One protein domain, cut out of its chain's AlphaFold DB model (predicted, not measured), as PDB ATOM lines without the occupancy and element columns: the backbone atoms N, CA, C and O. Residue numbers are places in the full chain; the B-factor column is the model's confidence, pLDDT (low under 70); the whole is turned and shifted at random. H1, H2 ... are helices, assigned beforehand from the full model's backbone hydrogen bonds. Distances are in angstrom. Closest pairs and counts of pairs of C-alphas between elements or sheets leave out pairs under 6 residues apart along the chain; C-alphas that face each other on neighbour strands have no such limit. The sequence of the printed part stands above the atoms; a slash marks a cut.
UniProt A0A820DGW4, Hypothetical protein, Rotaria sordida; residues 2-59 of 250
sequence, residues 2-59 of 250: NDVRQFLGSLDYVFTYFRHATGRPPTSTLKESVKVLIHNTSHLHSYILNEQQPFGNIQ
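What this domain is: This is residues 2 to 59 of the 250 residues of the protein "Hypothetical protein" of Rotaria sordida (UniProt A0A820DGW4). One long, straight helix, H1, makes the longest axis, and the rest of the printed part folds back along one side of it as two short helices, H2 and H3, set among loops. After H1 the backbone turns round and comes back with residues 21 to 29, H2 then runs the same way as H1 beside residues 14 to 18 of it, residues 38 to 45 lead back to H3 beside residues 7 to 10 of H1, and residues 50 to 59, a stretch without a named helix, turn back toward the start of H2. The printed part has 58 residues with three named helices, in the order H1, H2, H3, and no named strand, and its class is all helix, with 31 of the 58 residues in named elements. It is compact, with a radius of gyration of the C-alphas of 10.8 A, and elongated in outline, with spans of 33 by 19 by 16 A.

How they stand to each other: H1, residues 2 to 20, and H2, residues 30 to 37, only just touch, with 3 pairs of C-alphas within 8 A. H1 touches H2 with residues 14 to 18 alone, and the closest C-alphas of the two, those of Val 14 and Val 34, are 6.8 A apart. H1 and H2 stand at a steep tilt of 46 degrees. They run the same way. H1 and H3, residues 46 to 49, only just touch, also with 3 pairs, through residues 7 to 10 of H1 alone; the closest C-alphas, those of Phe 7 and Tyr 47, are 6.8 A apart. H2 and H3 only just touch, with 3 pairs, and their closest C-alphas, those of Lys 31 and Ile 48, are 5.9 A apart. In H1 and H2 every O i to N i+4 pair is within hydrogen-bond range; H3 is too short for such a pair, and its one O i to N i+3 pair is within range.

Where its parts are: H1 begins at C-alpha 2, at (91.416, 104.911, 109.621), and measures 27.7 A from first to last C-alpha, ending at C-alpha 20, at (65.462, 95.105, 109.298). H2, residues 30 to 37, measures 10.3 A. H3, residues 46 to 49, ends at C-alpha 49, at (84.654, 89.529, 114.162).

The domain as a whole: The two C-alphas farthest apart, those of Asn 2 and Arg 24, are 33.8 A apart. The printed part has no cut. The links from H1 to H2, 9 residues, and from H2 to H3, 8 residues, are short but not tight. The mean pLDDT of the printed part is 72.6, and the model's confidence is low, under 70, at residues 2 to 6, 22 to 27 and 51 to 54.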
ATOM      1  N   ASN A   2      92.051 105.771 110.645       54.06
ATOM      2  CA  ASN A   2      91.416 104.911 109.621       54.06
ATOM      3  C   ASN A   2      90.675 103.703 110.218       54.06
ATOM      4  O   ASN A   2      89.551 103.424 109.813       54.06
ATOM      5  N   ASP A   3      91.254 103.071 111.234       61.81
ATOM      6  CA  ASP A   3      90.683 101.901 111.912       61.81
ATOM      7  C   ASP A   3      89.344 102.200 112.606       61.81
ATOM      8  O   ASP A   3      88.391 101.431 112.497       61.81
ATOM      9  N   VAL A   4      89.232 103.369 113.249       62.78
ATOM     10  CA  VAL A   4      87.982 103.838 113.869       62.78
ATOM     11  C   VAL A   4      86.935 104.107 112.794       62.78
ATOM     12  O   VAL A   4      85.824 103.613 112.900       62.78
ATOM     13  N   ARG A   5      87.284 104.809 111.709       63.66
ATOM     14  CA  ARG A   5      86.338 105.088 110.612       63.66
ATOM     15  C   ARG A   5      85.810 103.815 109.948       63.66
ATOM     16  O   ARG A   5      84.620 103.721 109.673       63.66
ATOM     17  N   GLN A   6      86.674 102.834 109.704       65.38
ATOM     18  CA  GLN A   6      86.255 101.557 109.124       65.38
ATOM     19  C   GLN A   6      85.422 100.722 110.111       65.38
ATOM     20  O   GLN A   6      84.487 100.031 109.701       65.38
ATOM     21  N   PHE A   7      85.717 100.814 111.412       71.94
ATOM     22  CA  PHE A   7      84.873 100.246 112.461       71.94
ATOM     23  C   PHE A   7      83.482 100.897 112.491       71.94
ATOM     24  O   PHE A   7      82.492 100.170 112.505       71.94
ATOM     25  N   LEU A   8      83.389 102.228 112.396       71.12
ATOM     26  CA  LEU A   8      82.113 102.951 112.317       71.12
ATOM     27  C   LEU A   8      81.290 102.546 111.092       71.12
ATOM     28  O   LEU A   8      80.119 102.211 111.230       71.12
ATOM     29  N   GLY A   9      81.914 102.460 109.914       71.12
ATOM     30  CA  GLY A   9      81.223 101.977 108.715       71.12
ATOM     31  C   GLY A   9      80.738 100.526 108.844       71.12
ATOM     32  O   GLY A   9      79.676 100.170 108.338       71.12
ATOM     33  N   SER A  10      81.486  99.687 109.569       76.69
ATOM     34  CA  SER A  10      81.060  98.315 109.870       76.69
ATOM     35  C   SER A  10      79.888  98.286 110.851       76.69
ATOM     36  O   SER A  10      78.982  97.476 110.684       76.69
ATOM     37  N   LEU A  11      79.885  99.168 111.851       77.94
ATOM     38  CA  LEU A  11      78.773  99.327 112.783       77.94
ATOM     39  C   LEU A  11      77.497  99.755 112.051       77.94
ATOM     40  O   LEU A  11      76.491  99.061 112.172       77.94
ATOM     41  N   ASP A  12      77.544 100.799 111.223       76.12
ATOM     42  CA  ASP A  12      76.376 101.266 110.459       76.12
ATOM     43  C   ASP A  12      75.756 100.151 109.605       76.12
ATOM     44  O   ASP A  12      74.531  99.993 109.542       76.12
ATOM     45  N   TYR A  13      76.599  99.312 108.999       77.69
ATOM     46  CA  TYR A  13      76.144  98.135 108.265       77.69
ATOM     47  C   TYR A  13      75.447  97.114 109.178       77.69
ATOM     48  O   TYR A  13      74.345  96.657 108.866       77.69
ATOM     49  N   VAL A  14      76.041  96.780 110.330       79.00
ATOM     50  CA  VAL A  14      75.438  95.858 111.312       79.00
ATOM     51  C   VAL A  14      74.080  96.362 111.794       79.00
ATOM     52  O   VAL A  14      73.123  95.592 111.882       79.00
ATOM     53  N   PHE A  15      73.961  97.657 112.064       77.44
ATOM     54  CA  PHE A  15      72.734  98.230 112.604       77.44
ATOM     55  C   PHE A  15      71.637  98.410 111.570       77.44
ATOM     56  O   PHE A  15      70.465  98.215 111.893       77.44
ATOM     57  N   THR A  16      72.003  98.647 110.312       78.56
ATOM     58  CA  THR A  16      71.060  98.541 109.195       78.56
ATOM     59  C   THR A  16      70.423  97.150 109.173       78.56
ATOM     60  O   THR A  16      69.201  97.030 109.094       78.56
ATOM     61  N   TYR A  17      71.215  96.087 109.348       77.81
ATOM     62  CA  TYR A  17      70.681  94.727 109.454       77.81
ATOM     63  C   TYR A  17      69.804  94.525 110.692       77.81
ATOM     64  O   TYR A  17      68.730  93.941 110.572       77.81
ATOM     65  N   PHE A  18      70.204  95.026 111.864       78.81
ATOM     66  CA  PHE A  18      69.387  94.909 113.082       78.81
ATOM     67  C   PHE A  18      68.036  95.612 112.942       78.81
ATOM     68  O   PHE A  18      67.025  95.065 113.376       78.81
ATOM     69  N   ARG A  19      67.993  96.775 112.282       76.44
ATOM     70  CA  ARG A  19      66.751  97.512 112.009       76.44
ATOM     71  C   ARG A  19      65.765  96.713 111.153       76.44
ATOM     72  O   ARG A  19      64.557  96.863 111.315       76.44
ATOM     73  N   HIS A  20      66.271  95.892 110.234       74.69
ATOM     74  CA  HIS A  20      65.462  95.105 109.298       74.69
ATOM     75  C   HIS A  20      65.269  93.642 109.715       74.69
ATOM     76  O   HIS A  20      64.504  92.920 109.076       74.69
ATOM     77  N   ALA A  21      65.930  93.191 110.782       70.19
ATOM     78  CA  ALA A  21      65.789  91.839 111.295       70.19
ATOM     79  C   ALA A  21      64.399  91.656 111.933       70.19
ATOM     80  O   ALA A  21      64.144  92.069 113.061       70.19
ATOM     81  N   THR A  22      63.480  91.012 111.216       56.22
ATOM     82  CA  THR A  22      62.180  90.605 111.759       56.22
ATOM     83  C   THR A  22      62.363  89.374 112.651       56.22
ATOM     84  O   THR A  22      62.549  88.266 112.150       56.22
ATOM     85  N   GLY A  23      62.339  89.544 113.974       59.75
ATOM     86  CA  GLY A  23      62.533  88.448 114.927       59.75
ATOM     87  C   GLY A  23      62.829  88.936 116.344       59.75
ATOM     88  O   GLY A  23      62.826  90.135 116.604       59.75
ATOM     89  N   ARG A  24      63.055  88.001 117.282       54.34
ATOM     90  CA  ARG A  24      63.408  88.350 118.670       54.34
ATOM     91  C   ARG A  24      64.643  89.261 118.690       54.34
ATOM     92  O   ARG A  24      65.599  88.959 117.973       54.34
ATOM     93  N   PRO A  25      64.650  90.313 119.528       56.97
ATOM     94  CA  PRO A  25      65.809  91.179 119.670       56.97
ATOM     95  C   PRO A  25      67.020  90.332 120.082       56.97
ATOM     96  O   PRO A  25      66.871  89.441 120.927       56.97
ATOM     97  N   PRO A  26      68.207  90.558 119.496       61.09
ATOM     98  CA  PRO A  26      69.379  89.781 119.861       61.09
ATOM     99  C   PRO A  26      69.712  90.048 121.335       61.09
ATOM    100  O   PRO A  26      70.034  91.169 121.714       61.09
ATOM    101  N   THR A  27      69.630  89.030 122.192       63.69
ATOM    102  CA  THR A  27      70.012  89.130 123.618       63.69
ATOM    103  C   THR A  27      71.488  88.795 123.852       63.69
ATOM    104  O   THR A  27      71.928  88.633 124.988       63.69
ATOM    105  N   SER A  28      72.240  88.632 122.768       79.44
ATOM    106  CA  SER A  28      73.608  88.127 122.710       79.44
ATOM    107  C   SER A  28      74.624  89.250 122.471       79.44
ATOM    108  O   SER A  28      74.315  90.439 122.583       79.44
ATOM    109  N   THR A  29      75.861  88.882 122.148       84.81
ATOM    110  CA  THR A  29      76.911  89.826 121.743       84.81
ATOM    111  C   THR A  29      76.723  90.326 120.305       84.81
ATOM    112  O   THR A  29      76.037  89.688 119.499       84.81
ATOM    113  N   LEU A  30      77.346  91.458 119.956       81.56
ATOM    114  CA  LEU A  30      77.400  91.984 118.587       81.56
ATOM    115  C   LEU A  30      77.889  90.915 117.612       81.56
ATOM    116  O   LEU A  30      77.243  90.662 116.601       81.56
ATOM    117  N   LYS A  31      78.978  90.222 117.950       82.31
ATOM    118  CA  LYS A  31      79.553  89.160 117.122       82.31
ATOM    119  C   LYS A  31      78.589  88.002 116.881       82.31
ATOM    120  O   LYS A  31      78.445  87.558 115.744       82.31
ATOM    121  N   GLU A  32      77.960  87.477 117.931       82.25
ATOM    122  CA  GLU A  32      76.997  86.373 117.794       82.25
ATOM    123  C   GLU A  32      75.809  86.792 116.931       82.25
ATOM    124  O   GLU A  32      75.398  86.056 116.038       82.25
ATOM    125  N   SER A  33      75.328  88.014 117.133       82.00
ATOM    126  CA  SER A  33      74.210  88.572 116.375       82.00
ATOM    127  C   SER A  33      74.574  88.773 114.903       82.00
ATOM    128  O   SER A  33      73.799  88.412 114.027       82.00
ATOM    129  N   VAL A  34      75.785  89.257 114.616       83.19
ATOM    130  CA  VAL A  34      76.330  89.368 113.256       83.19
ATOM    131  C   VAL A  34      76.431  88.000 112.585       83.19
ATOM    132  O   VAL A  34      75.983  87.855 111.455       83.19
ATOM    133  N   LYS A  35      76.957  86.979 113.276       80.69
ATOM    134  CA  LYS A  35      77.055  85.612 112.729       80.69
ATOM    135  C   LYS A  35      75.692  85.021 112.361       80.69
ATOM    136  O   LYS A  35      75.612  84.239 111.421       80.69
ATOM    137  N   VAL A  36      74.650  85.360 113.118       79.62
ATOM    138  CA  VAL A  36      73.288  84.852 112.896       79.62
ATOM    139  C   VAL A  36      72.559  85.650 111.811       79.62
ATOM    140  O   VAL A  36      71.888  85.062 110.967       79.62
ATOM    141  N   LEU A  37      72.682  86.979 111.822       76.56
ATOM    142  CA  LEU A  37      71.856  87.875 111.006       76.56
ATOM    143  C   LEU A  37      72.507  88.291 109.682       76.56
ATOM    144  O   LEU A  37      71.799  88.664 108.750       76.56
ATOM    145  N   ILE A  38      73.836  88.229 109.573       78.00
ATOM    146  CA  ILE A  38      74.582  88.748 108.423       78.00
ATOM    147  C   ILE A  38      75.302  87.598 107.723       78.00
ATOM    148  O   ILE A  38      76.285  87.054 108.217       78.00
ATOM    149  N   HIS A  39      74.814  87.232 106.538       74.50
ATOM    150  CA  HIS A  39      75.337  86.088 105.782       74.50
ATOM    151  C   HIS A  39      76.686  86.375 105.113       74.50
ATOM    152  O   HIS A  39      77.486  85.460 104.934       74.50
ATOM    153  N   ASN A  40      76.954  87.638 104.764       77.12
ATOM    154  CA  ASN A  40      78.238  88.057 104.218       77.12
ATOM    155  C   ASN A  40      78.927  89.065 105.145       77.12
ATOM    156  O   ASN A  40      78.526  90.225 105.236       77.12
ATOM    157  N   THR A  41      79.984  88.607 105.809       76.00
ATOM    158  CA  THR A  41      80.775  89.388 106.763       76.00
ATOM    159  C   THR A  41      82.115  89.856 106.188       76.00
ATOM    160  O   THR A  41      82.890  90.469 106.913       76.00
ATOM    161  N   SER A  42      82.396  89.632 104.894       73.69
ATOM    162  CA  SER A  42      83.685  89.987 104.268       73.69
ATOM    163  C   SER A  42      84.000  91.484 104.297       73.69
ATOM    164  O   SER A  42      85.157  91.874 104.175       73.69
ATOM    165  N   HIS A  43      82.969  92.318 104.435       71.19
ATOM    166  CA  HIS A  43      83.077  93.776 104.497       71.19
ATOM    167  C   HIS A  43      83.124  94.316 105.931       71.19
ATOM    168  O   HIS A  43      83.299  95.516 106.121       71.19
ATOM    169  N   LEU A  44      82.961  93.450 106.938       73.94
ATOM    170  CA  LEU A  44      83.000  93.848 108.338       73.94
ATOM    171  C   LEU A  44      84.435  93.875 108.848       73.94
ATOM    172  O   LEU A  44      85.212  92.942 108.640       73.94
ATOM    173  N   HIS A  45      84.766  94.931 109.583       77.00
ATOM    174  CA  HIS A  45      86.071  95.055 110.205       77.00
ATOM    175  C   HIS A  45      86.322  93.930 111.213       77.00
ATOM    176  O   HIS A  45      85.447  93.511 111.980       77.00
ATOM    177  N   SER A  46      87.585  93.522 111.305       72.62
ATOM    178  CA  SER A  46      88.077  92.537 112.270       72.62
ATOM    179  C   SER A  46      87.768  92.872 113.739       72.62
ATOM    180  O   SER A  46      87.734  91.953 114.549       72.62
ATOM    181  N   TYR A  47      87.480  94.131 114.100       70.12
ATOM    182  CA  TYR A  47      87.131  94.530 115.470       70.12
ATOM    183  C   TYR A  47      85.771  93.982 115.924       70.12
ATOM    184  O   TYR A  47      85.552  93.811 117.120       70.12
ATOM    185  N   ILE A  48      84.875  93.678 114.978       70.50
ATOM    186  CA  ILE A  48      83.574  93.053 115.250       70.50
ATOM    187  C   ILE A  48      83.706  91.523 115.270       70.50
ATOM    188  O   ILE A  48      83.035  90.841 116.043       70.50
ATOM    189  N   LEU A  49      84.576  90.970 114.418       71.25
ATOM    190  CA  LEU A  49      84.654  89.529 114.162       71.25
ATOM    191  C   LEU A  49      85.676  88.784 115.044       71.25
ATOM    192  O   LEU A  49      85.496  87.587 115.288       71.25
ATOM    193  N   ASN A  50      86.730  89.454 115.523       70.44
ATOM    194  CA  ASN A  50      87.829  88.846 116.282       70.44
ATOM    195  C   ASN A  50      87.561  88.840 117.802       70.44
ATOM    196  O   ASN A  50      87.184  89.853 118.380       70.44
ATOM    197  N   GLU A  51      87.803  87.700 118.460       56.84
ATOM    198  CA  GLU A  51      87.588  87.474 119.904       56.84
ATOM    199  C   GLU A  51      88.517  88.270 120.812       56.84
ATOM    200  O   GLU A  51      88.165  88.555 121.954       56.84
ATOM    201  N   GLN A  52      89.694  88.634 120.308       58.91
ATOM    202  CA  GLN A  52      90.689  89.388 121.068       58.91
ATOM    203  C   GLN A  52      90.412  90.896 121.079       58.91
ATOM    204  O   GLN A  52      91.183  91.655 121.661       58.91
ATOM    205  N   GLN A  53      89.339  91.343 120.419       65.94
ATOM    206  CA  GLN A  53      89.003  92.751 120.276       65.94
ATOM    207  C   GLN A  53      87.780  93.128 121.124       65.94
ATOM    208  O   GLN A  53      86.824  92.354 121.211       65.94
ATOM    209  N   PRO A  54      87.776  94.321 121.746       68.44
ATOM    210  CA  PRO A  54      86.807  94.666 122.786       68.44
ATOM    211  C   PRO A  54      85.368  94.807 122.266       68.44
ATOM    212  O   PRO A  54      84.424  94.622 123.030       68.44
ATOM    213  N   PHE A  55      85.179  95.093 120.976       73.31
ATOM    214  CA  PHE A  55      83.872  95.462 120.429       73.31
ATOM    215  C   PHE A  55      82.974  94.269 120.076       73.31
ATOM    216  O   PHE A  55      81.760  94.352 120.250       73.31
ATOM    217  N   GLY A  56      83.536  93.138 119.639       74.38
ATOM    218  CA  GLY A  56      82.748  91.953 119.271       74.38
ATOM    219  C   GLY A  56      81.945  91.355 120.436       74.38
ATOM    220  O   GLY A  56      80.864  90.808 120.215       74.38
ATOM    221  N   ASN A  57      82.440  91.509 121.669       82.81
ATOM    222  CA  ASN A  57      81.833  90.969 122.893       82.81
ATOM    223  C   ASN A  57      80.810  91.914 123.549       82.81
ATOM    224  O   ASN A  57      80.210  91.558 124.563       82.81
ATOM    225  N   ILE A  58      80.595  93.112 122.995       83.00
ATOM    226  CA  ILE A  58      79.586  94.045 123.506       83.00
ATOM    227  C   ILE A  58      78.208  93.412 123.331       83.00
ATOM    228  O   ILE A  58      77.853  92.964 122.240       83.00
ATOM    229  N   GLN A  59      77.425  93.357 124.409       84.94
ATOM    230  CA  GLN A  59      76.041  92.888 124.336       84.94
ATOM    231  C   GLN A  59      75.219  93.857 123.489       84.94
ATOM    232  O   GLN A  59      75.348  95.069 123.646       84.94
TER     233      GLN A  59